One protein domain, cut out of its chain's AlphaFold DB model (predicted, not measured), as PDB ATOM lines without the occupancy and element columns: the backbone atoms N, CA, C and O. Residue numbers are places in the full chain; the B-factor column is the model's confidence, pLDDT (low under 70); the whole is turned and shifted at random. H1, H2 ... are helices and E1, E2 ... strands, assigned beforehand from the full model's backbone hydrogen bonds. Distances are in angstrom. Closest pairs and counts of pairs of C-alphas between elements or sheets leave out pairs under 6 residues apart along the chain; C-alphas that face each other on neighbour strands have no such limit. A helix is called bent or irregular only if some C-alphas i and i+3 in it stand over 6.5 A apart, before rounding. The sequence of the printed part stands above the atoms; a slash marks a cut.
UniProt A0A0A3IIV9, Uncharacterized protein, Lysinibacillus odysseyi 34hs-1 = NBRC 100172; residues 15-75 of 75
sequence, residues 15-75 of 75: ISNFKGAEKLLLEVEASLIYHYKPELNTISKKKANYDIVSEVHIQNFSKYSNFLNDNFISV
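What this domain is: This is residues 15 to 75 of the 75 residues of an uncharacterized protein of Lysinibacillus odysseyi 34hs-1 = NBRC 100172 (UniProt A0A0A3IIV9). One helix, H1, crosses one face of a small two-stranded hairpin, E1 and E2, and the other face of the hairpin is bare. The second half of the helix, residues 28 to 36, packs loosely over the strands, while the beginning of H1 and the loop of residues 59 to 70 between the strands reach away to opposite ends of the longest axis; the long link of residues 37 to 54 leads from the end of H1 back to E1. The printed part has 61 residues with one named helix followed by two named strands, in the order H1, E1, E2, and the sheet E1 - E2 is antiparallel. The class is mixed, helices and strands, though under half of the residues are in named elements. The whole is only just loose, close to compact, with a radius of gyration of the C-alphas of 12.8 A, and the C-alphas span 35 by 28 by 19 A.

How they stand to each other: Begin with H1, residues 18 to 36, where every O i to N i+4 pair is within hydrogen-bond range. Go on to the strands E1, residues 55 to 58, and E2, residues 71 to 74, which are antiparallel neighbours and form a hairpin; their N-to-C directions stand at 164 degrees. Look at the C-alphas that face each other at the two ends of this pair: those of Glu 55 and Ser 74 are 4.5 A apart, and those of Ile 58 and Asn 71 are 5.1 A apart. Between the strands, N 56 and O 73 are within hydrogen-bond range at 2.9 A, and so are N 58 and O 71 at 2.8 A. Now look from the strands to the helix: residues 28 to 36 of H1 make 8 pairs of C-alphas within 10 A with E2 and 5 with E1. H1 and E1 have 1 pair of C-alphas within 8 A, and their closest C-alphas, those of Val 28 and Val 56, are 7.4 A apart. H1 and E2 have 3 such pairs, and their closest C-alphas, those of His 35 and Ile 73, are 7.5 A apart. The centres of H1 and E1 are 11.7 A apart, and those of H1 and E2 are 14.0 A apart.

Where its parts are: Find C-alpha 18 at (26.374, -19.752, -32.697); from there H1 runs 27.0 A to C-alpha 36 at (38.844, -40.054, -45.338), and it is not bent. After residues 37 to 54 you reach C-alpha 55 at (28.190, -40.756, -35.795), where E1 begins; it runs 9.9 A to C-alpha 58, with z falling to -45.385. E2 begins at C-alpha 71 and runs 10.2 A to C-alpha 74 at (31.768, -43.466, -36.263), with z rising again.

The domain as a whole: The two C-alphas farthest apart are those of Asn 17 and Asn 66, at 35.5 A. From the first printed C-alpha, that of Ile 15, to the last, that of Val 75, the distance is 21.5 A. Val 75 is the chain's last residue, and the printed part has no cut. Both links are long: 18 residues lie between H1 and E1, with C-alphas 9 to 16 A from the mean of all C-alphas, and 12 residues lie between E1 and E2, with C-alphas 12 to 22 A from that mean. Read the B-factor column for the model's confidence: the mean pLDDT of the printed part is 82.3, and the values under 70 are at residues 15 to 16 and 45 to 49.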
ATOM      1  N   ILE A  15      19.398 -24.075 -34.802       60.44
ATOM      2  CA  ILE A  15      20.125 -24.643 -33.667       60.44
ATOM      3  C   ILE A  15      20.676 -23.473 -32.853       60.44
ATOM      4  O   ILE A  15      21.723 -22.893 -33.132       60.44
ATOM      5  N   SER A  16      19.896 -23.077 -31.856       62.78
ATOM      6  CA  SER A  16      20.160 -21.958 -30.962       62.78
ATOM      7  C   SER A  16      21.573 -21.993 -30.348       62.78
ATOM      8  O   SER A  16      21.983 -22.974 -29.728       62.78
ATOM      9  N   ASN A  17      22.249 -20.839 -30.459       74.12
ATOM     10  CA  ASN A  17      23.627 -20.485 -30.085       74.12
ATOM     11  C   ASN A  17      24.721 -20.806 -31.139       74.12
ATOM     12  O   ASN A  17      25.079 -21.953 -31.397       74.12
ATOM     13  N   PHE A  18      25.319 -19.731 -31.675       76.62
ATOM     14  CA  PHE A  18      26.374 -19.752 -32.697       76.62
ATOM     15  C   PHE A  18      27.599 -20.588 -32.301       76.62
ATOM     16  O   PHE A  18      28.145 -21.300 -33.134       76.62
ATOM     17  N   LYS A  19      28.005 -20.558 -31.024       75.94
ATOM     18  CA  LYS A  19      29.156 -21.339 -30.542       75.94
ATOM     19  C   LYS A  19      28.899 -22.844 -30.623       75.94
ATOM     20  O   LYS A  19      29.818 -23.609 -30.888       75.94
ATOM     21  N   GLY A  20      27.660 -23.272 -30.383       76.44
ATOM     22  CA  GLY A  20      27.237 -24.664 -30.507       76.44
ATOM     23  C   GLY A  20      27.250 -25.124 -31.960       76.44
ATOM     24  O   GLY A  20      27.801 -26.181 -32.253       76.44
ATOM     25  N   ALA A  21      26.720 -24.300 -32.867       79.81
ATOM     26  CA  ALA A  21      26.753 -24.570 -34.302       79.81
ATOM     27  C   ALA A  21      28.192 -24.625 -34.846       79.81
ATOM     28  O   ALA A  21      28.545 -25.568 -35.550       79.81
ATOM     29  N   GLU A  22      29.045 -23.668 -34.473       82.50
ATOM     30  CA  GLU A  22      30.462 -23.644 -34.856       82.50
ATOM     31  C   GLU A  22      31.201 -24.886 -34.346       82.50
ATOM     32  O   GLU A  22      31.885 -25.557 -35.117       82.50
ATOM     33  N   LYS A  23      31.006 -25.254 -33.073       83.19
ATOM     34  CA  LYS A  23      31.609 -26.462 -32.499       83.19
ATOM     35  C   LYS A  23      31.136 -27.732 -33.210       83.19
ATOM     36  O   LYS A  23      31.964 -28.575 -33.539       83.19
ATOM     37  N   LEU A  24      29.836 -27.854 -33.485       82.75
ATOM     38  CA  LEU A  24      29.276 -28.988 -34.221       82.75
ATOM     39  C   LEU A  24      29.899 -29.109 -35.619       82.75
ATOM     40  O   LEU A  24      30.329 -30.193 -36.003       82.75
ATOM     41  N   LEU A  25      29.982 -28.005 -36.366       86.31
ATOM     42  CA  LEU A  25      30.571 -27.993 -37.709       86.31
ATOM     43  C   LEU A  25      32.054 -28.382 -37.688       86.31
ATOM     44  O   LEU A  25      32.477 -29.194 -38.510       86.31
ATOM     45  N   LEU A  26      32.822 -27.858 -36.727       86.44
ATOM     46  CA  LEU A  26      34.233 -28.206 -36.545       86.44
ATOM     47  C   LEU A  26      34.424 -29.693 -36.223       86.44
ATOM     48  O   LEU A  26      35.327 -30.331 -36.762       86.44
ATOM     49  N   GLU A  27      33.574 -30.261 -35.365       87.31
ATOM     50  CA  GLU A  27      33.627 -31.686 -35.030       87.31
ATOM     51  C   GLU A  27      33.262 -32.574 -36.225       87.31
ATOM     52  O   GLU A  27      33.972 -33.546 -36.497       87.31
ATOM     53  N   VAL A  28      32.220 -32.226 -36.991       87.44
ATOM     54  CA  VAL A  28      31.864 -32.942 -38.230       87.44
ATOM     55  C   VAL A  28      33.016 -32.883 -39.235       87.44
ATOM     56  O   VAL A  28      33.434 -33.924 -39.744       87.44
ATOM     57  N   GLU A  29      33.581 -31.701 -39.496       88.88
ATOM     58  CA  GLU A  29      34.699 -31.542 -40.434       88.88
ATOM     59  C   GLU A  29      35.916 -32.370 -40.004       88.88
ATOM     60  O   GLU A  29      36.471 -33.135 -40.799       88.88
ATOM     61  N   ALA A  30      36.317 -32.268 -38.736       88.50
ATOM     62  CA  ALA A  30      37.446 -33.022 -38.212       88.50
ATOM     63  C   ALA A  30      37.215 -34.539 -38.295       88.50
ATOM     64  O   ALA A  30      38.156 -35.278 -38.583       88.50
ATOM     65  N   SER A  31      35.982 -35.012 -38.089       87.81
ATOM     66  CA  SER A  31      35.611 -36.429 -38.234       87.81
ATOM     67  C   SER A  31      35.791 -36.915 -39.673       87.81
ATOM     68  O   SER A  31      36.432 -37.940 -39.918       87.81
ATOM     69  N   LEU A  32      35.294 -36.140 -40.643       89.38
ATOM     70  CA  LEU A  32      35.408 -36.450 -42.070       89.38
ATOM     71  C   LEU A  32      36.870 -36.450 -42.536       89.38
ATOM     72  O   LEU A  32      37.300 -37.372 -43.234       89.38
ATOM     73  N   ILE A  33      37.656 -35.452 -42.121       90.81
ATOM     74  CA  ILE A  33      39.084 -35.360 -42.454       90.81
ATOM     75  C   ILE A  33      39.859 -36.533 -41.856       90.81
ATOM     76  O   ILE A  33      40.690 -37.134 -42.541       90.81
ATOM     77  N   TYR A  34      39.605 -36.871 -40.592       88.81
ATOM     78  CA  TYR A  34      40.275 -37.981 -39.923       88.81
ATOM     79  C   TYR A  34      39.984 -39.322 -40.614       88.81
ATOM     80  O   TYR A  34      40.907 -40.109 -40.863       88.81
ATOM     81  N   HIS A  35      38.717 -39.558 -40.968       89.00
ATOM     82  CA  HIS A  35      38.279 -40.797 -41.602       89.00
ATOM     83  C   HIS A  35      38.829 -40.931 -43.031       89.00
ATOM     84  O   HIS A  35      39.579 -41.867 -43.320       89.00
ATOM     85  N   TYR A  36      38.522 -39.969 -43.907       90.00
ATOM     86  CA  TYR A  36      38.844 -40.054 -45.338       90.00
ATOM     87  C   TYR A  36      40.270 -39.637 -45.691       90.00
ATOM     88  O   TYR A  36      40.758 -39.997 -46.759       90.00
ATOM     89  N   LYS A  37      40.953 -38.894 -44.813       90.62
ATOM     90  CA  LYS A  37      42.319 -38.387 -45.026       90.62
ATOM     91  C   LYS A  37      42.500 -37.715 -46.399       90.62
ATOM     92  O   LYS A  37      43.429 -38.081 -47.124       90.62
ATOM     93  N   PRO A  38      41.652 -36.737 -46.763       90.00
ATOM     94  CA  PRO A  38      41.705 -36.119 -48.080       90.00
ATOM     95  C   PRO A  38      43.060 -35.447 -48.332       90.00
ATOM     96  O   PRO A  38      43.758 -35.017 -47.407       90.00
ATOM     97  N   GLU A  39      43.431 -35.350 -49.606       90.94
ATOM     98  CA  GLU A  39      44.721 -34.795 -50.029       90.94
ATOM     99  C   GLU A  39      44.835 -33.295 -49.723       90.94
ATOM    100  O   GLU A  39      45.911 -32.826 -49.359       90.94
ATOM    101  N   LEU A  40      43.719 -32.564 -49.818       89.31
ATOM    102  CA  LEU A  40      43.686 -31.101 -49.727       89.31
ATOM    103  C   LEU A  40      43.358 -30.576 -48.318       89.31
ATOM    104  O   LEU A  40      43.930 -29.577 -47.888       89.31
ATOM    105  N   ASN A  41      42.485 -31.249 -47.564       83.31
ATOM    106  CA  ASN A  41      42.061 -30.810 -46.228       83.31
ATOM    107  C   ASN A  41      42.786 -31.623 -45.144       83.31
ATOM    108  O   ASN A  41      42.295 -32.652 -44.692       83.31
ATOM    109  N   THR A  42      43.982 -31.189 -44.730       81.50
ATOM    110  CA  THR A  42      44.868 -32.009 -43.873       81.50
ATOM    111  C   THR A  42      45.032 -31.525 -42.435       81.50
ATOM    112  O   THR A  42      45.740 -32.170 -41.660       81.50
ATOM    113  N   ILE A  43      44.420 -30.397 -42.071       78.31
ATOM    114  CA  ILE A  43      44.660 -29.702 -40.794       78.31
ATOM    115  C   ILE A  43      44.194 -30.542 -39.582       78.31
ATOM    116  O   ILE A  43      44.807 -30.464 -38.520       78.31
ATOM    117  N   SER A  44      43.237 -31.460 -39.776       72.44
ATOM    118  CA  SER A  44      42.631 -32.286 -38.713       72.44
ATOM    119  C   SER A  44      42.860 -33.799 -38.878       72.44
ATOM    120  O   SER A  44      41.990 -34.611 -38.586       72.44
ATOM    121  N   LYS A  45      44.042 -34.226 -39.351       68.12
ATOM    122  CA  LYS A  45      44.370 -35.663 -39.554       68.12
ATOM    123  C   LYS A  45      44.558 -36.482 -38.266       68.12
ATOM    124  O   LYS A  45      44.759 -37.693 -38.341       68.12
ATOM    125  N   LYS A  46      44.547 -35.848 -37.093       67.56
ATOM    126  CA  LYS A  46      44.672 -36.516 -35.787       67.56
ATOM    127  C   LYS A  46      43.297 -36.617 -35.134       67.56
ATOM    128  O   LYS A  46      42.512 -35.686 -35.254       67.56
ATOM    129  N   LYS A  47      43.043 -37.729 -34.434       64.50
ATOM    130  CA  LYS A  47      41.790 -37.962 -33.708       64.50
ATOM    131  C   LYS A  47      41.575 -36.828 -32.701       64.50
ATOM    132  O   LYS A  47      42.425 -36.627 -31.832       64.50
ATOM    133  N   ALA A  48      40.489 -36.076 -32.864       67.25
ATOM    134  CA  ALA A  48      40.065 -35.079 -31.889       67.25
ATOM    135  C   ALA A  48      39.236 -35.752 -30.781       67.25
ATOM    136  O   ALA A  48      38.763 -36.876 -30.944       67.25
ATOM    137  N   ASN A  49      39.091 -35.083 -29.638       68.06
ATOM    138  CA  ASN A  49      38.050 -35.445 -28.681       68.06
ATOM    139  C   ASN A  49      36.776 -34.744 -29.147       68.06
ATOM    140  O   ASN A  49      36.726 -33.515 -29.149       68.06
ATOM    141  N   TYR A  50      35.813 -35.531 -29.612       73.62
ATOM    142  CA  TYR A  50      34.529 -35.050 -30.102       73.62
ATOM    143  C   TYR A  50      33.538 -35.121 -28.946       73.62
ATOM    144  O   TYR A  50      33.353 -36.188 -28.359       73.62
ATOM    145  N   ASP A  51      32.952 -33.986 -28.582       73.56
ATOM    146  CA  ASP A  51      32.039 -33.904 -27.441       73.56
ATOM    147  C   ASP A  51      30.568 -33.998 -27.876       73.56
ATOM    148  O   ASP A  51      29.697 -34.240 -27.041       73.56
ATOM    149  N   ILE A  52      30.275 -33.755 -29.157       71.12
ATOM    150  CA  ILE A  52      28.918 -33.622 -29.704       71.12
ATOM    151  C   ILE A  52      28.630 -34.708 -30.744       71.12
ATOM    152  O   ILE A  52      27.528 -35.258 -30.765       71.12
ATOM    153  N   VAL A  53      29.592 -35.019 -31.615       74.81
ATOM    154  CA  VAL A  53      29.392 -35.950 -32.737       74.81
ATOM    155  C   VAL A  53      29.905 -37.346 -32.391       74.81
ATOM    156  O   VAL A  53      31.097 -37.533 -32.167       74.81
ATOM    157  N   SER A  54      29.014 -38.340 -32.406       78.06
ATOM    158  CA  SER A  54      29.362 -39.765 -32.273       78.06
ATOM    159  C   SER A  54      29.318 -40.520 -33.605       78.06
ATOM    160  O   SER A  54      30.120 -41.426 -33.836       78.06
ATOM    161  N   GLU A  55      28.393 -40.140 -34.488       85.00
ATOM    162  CA  GLU A  55      28.190 -40.756 -35.795       85.00
ATOM    163  C   GLU A  55      27.748 -39.717 -36.832       85.00
ATOM    164  O   GLU A  55      26.942 -38.828 -36.549       85.00
ATOM    165  N   VAL A  56      28.267 -39.845 -38.055       86.50
ATOM    166  CA  VAL A  56      27.873 -39.044 -39.218       86.50
ATOM    167  C   VAL A  56      27.301 -39.967 -40.288       86.50
ATOM    168  O   VAL A  56      27.999 -40.844 -40.793       86.50
ATOM    169  N   HIS A  57      26.041 -39.735 -40.663       90.94
ATOM    170  CA  HIS A  57      25.386 -40.392 -41.797       90.94
ATOM    171  C   HIS A  57      25.421 -39.485 -43.027       90.94
ATOM    172  O   HIS A  57      24.929 -38.354 -42.988       90.94
ATOM    173  N   ILE A  58      26.001 -39.980 -44.117       89.38
ATOM    174  CA  ILE A  58      26.135 -39.263 -45.385       89.38
ATOM    175  C   ILE A  58      25.084 -39.779 -46.366       89.38
ATOM    176  O   ILE A  58      25.022 -40.967 -46.684       89.38
ATOM    177  N   GLN A  59      24.278 -38.851 -46.882       88.50
ATOM    178  CA  GLN A  59      23.268 -39.117 -47.900       88.50
ATOM    179  C   GLN A  59      23.564 -38.280 -49.142       88.50
ATOM    180  O   GLN A  59      23.746 -37.065 -49.062       88.50
ATOM    181  N   ASN A  60      23.610 -38.931 -50.302       87.38
ATOM    182  CA  ASN A  60      23.879 -38.288 -51.580       87.38
ATOM    183  C   ASN A  60      22.627 -38.366 -52.459       87.38
ATOM    184  O   ASN A  60      22.327 -39.396 -53.059       87.38
ATOM    185  N   PHE A  61      21.925 -37.239 -52.563       87.56
ATOM    186  CA  PHE A  61      20.705 -37.088 -53.363       87.56
ATOM    187  C   PHE A  61      20.972 -36.687 -54.821       87.56
ATOM    188  O   PHE A  61      20.056 -36.305 -55.551       87.56
ATOM    189  N   SER A  62      22.230 -36.719 -55.264       87.62
ATOM    190  CA  SER A  62      22.564 -36.449 -56.658       87.62
ATOM    191  C   SER A  62      22.163 -37.618 -57.562       87.62
ATOM    192  O   SER A  62      21.924 -38.742 -57.122       87.62
ATOM    193  N   LYS A  63      22.174 -37.371 -58.876       86.81
ATOM    194  CA  LYS A  63      21.974 -38.417 -59.893       86.81
ATOM    195  C   LYS A  63      23.070 -39.497 -59.875       86.81
ATOM    196  O   LYS A  63      22.906 -40.528 -60.517       86.81
ATOM    197  N   TYR A  64      24.175 -39.262 -59.162       84.00
ATOM    198  CA  TYR A  64      25.308 -40.173 -59.021       84.00
ATOM    199  C   TYR A  64      25.394 -40.678 -57.575       84.00
ATOM    200  O   TYR A  64      26.304 -40.328 -56.822       84.00
ATOM    201  N   SER A  65      24.439 -41.523 -57.188       80.06
ATOM    202  CA  SER A  65      24.306 -42.066 -55.829       80.06
ATOM    203  C   SER A  65      25.401 -43.062 -55.431       80.06
ATOM    204  O   SER A  65      25.437 -43.512 -54.296       80.06
ATOM    205  N   ASN A  66      26.309 -43.437 -56.331       84.44
ATOM    206  CA  ASN A  66      27.345 -44.435 -56.028       84.44
ATOM    207  C   ASN A  66      28.461 -43.884 -55.125       84.44
ATOM    208  O   ASN A  66      29.283 -44.644 -54.623       84.44
ATOM    209  N   PHE A  67      28.519 -42.565 -54.945       87.38
ATOM    210  CA  PHE A  67      29.535 -41.913 -54.134       87.38
ATOM    211  C   PHE A  67      28.981 -41.561 -52.753       87.38
ATOM    212  O   PHE A  67      28.113 -40.694 -52.648       87.38
ATOM    213  N   LEU A  68      29.502 -42.224 -51.716       87.62
ATOM    214  CA  LEU A  68      29.233 -41.961 -50.294       87.62
ATOM    215  C   LEU A  68      27.748 -41.916 -49.887       87.62
ATOM    216  O   LEU A  68      27.426 -41.399 -48.822       87.62
ATOM    217  N   ASN A  69      26.840 -42.447 -50.706       91.56
ATOM    218  CA  ASN A  69      25.442 -42.550 -50.327       91.56
ATOM    219  C   ASN A  69      25.260 -43.668 -49.303       91.56
ATOM    220  O   ASN A  69      25.783 -44.763 -49.499       91.56
ATOM    221  N   ASP A  70      24.486 -43.382 -48.259       91.00
ATOM    222  CA  ASP A  70      24.206 -44.299 -47.155       91.00
ATOM    223  C   ASP A  70      25.474 -44.776 -46.425       91.00
ATOM    224  O   ASP A  70      25.627 -45.939 -46.055       91.00
ATOM    225  N   ASN A  71      26.433 -43.860 -46.254       91.50
ATOM    226  CA  ASN A  71      27.691 -44.138 -45.568       91.50
ATOM    227  C   ASN A  71      27.641 -43.645 -44.119       91.50
ATOM    228  O   ASN A  71      27.190 -42.530 -43.859       91.50
ATOM    229  N   PHE A  72      28.138 -44.462 -43.192       91.00
ATOM    230  CA  PHE A  72      28.171 -44.160 -41.764       91.00
ATOM    231  C   PHE A  72      29.617 -44.059 -41.287       91.00
ATOM    232  O   PHE A  72      30.439 -44.932 -41.573       91.00
ATOM    233  N   ILE A  73      29.919 -42.999 -40.542       88.12
ATOM    234  CA  ILE A  73      31.237 -42.752 -39.958       88.12
ATOM    235  C   ILE A  73      31.073 -42.614 -38.455       88.12
ATOM    236  O   ILE A  73      30.501 -41.634 -37.985       88.12
ATOM    237  N   SER A  74      31.616 -43.572 -37.714       82.50
ATOM    238  CA  SER A  74      31.768 -43.466 -36.263       82.50
ATOM    239  C   SER A  74      33.062 -42.729 -35.925       82.50
ATOM    240  O   SER A  74      34.082 -42.911 -36.604       82.50
ATOM    241  N   VAL A  75      33.017 -41.907 -34.880       70.12
ATOM    242  CA  VAL A  75      34.087 -40.965 -34.528       70.12
ATOM    243  C   VAL A  75      34.862 -41.397 -33.273       70.12
ATOM    244  O   VAL A  75      34.237 -41.815 -32.280       70.12
TER     245      VAL A  75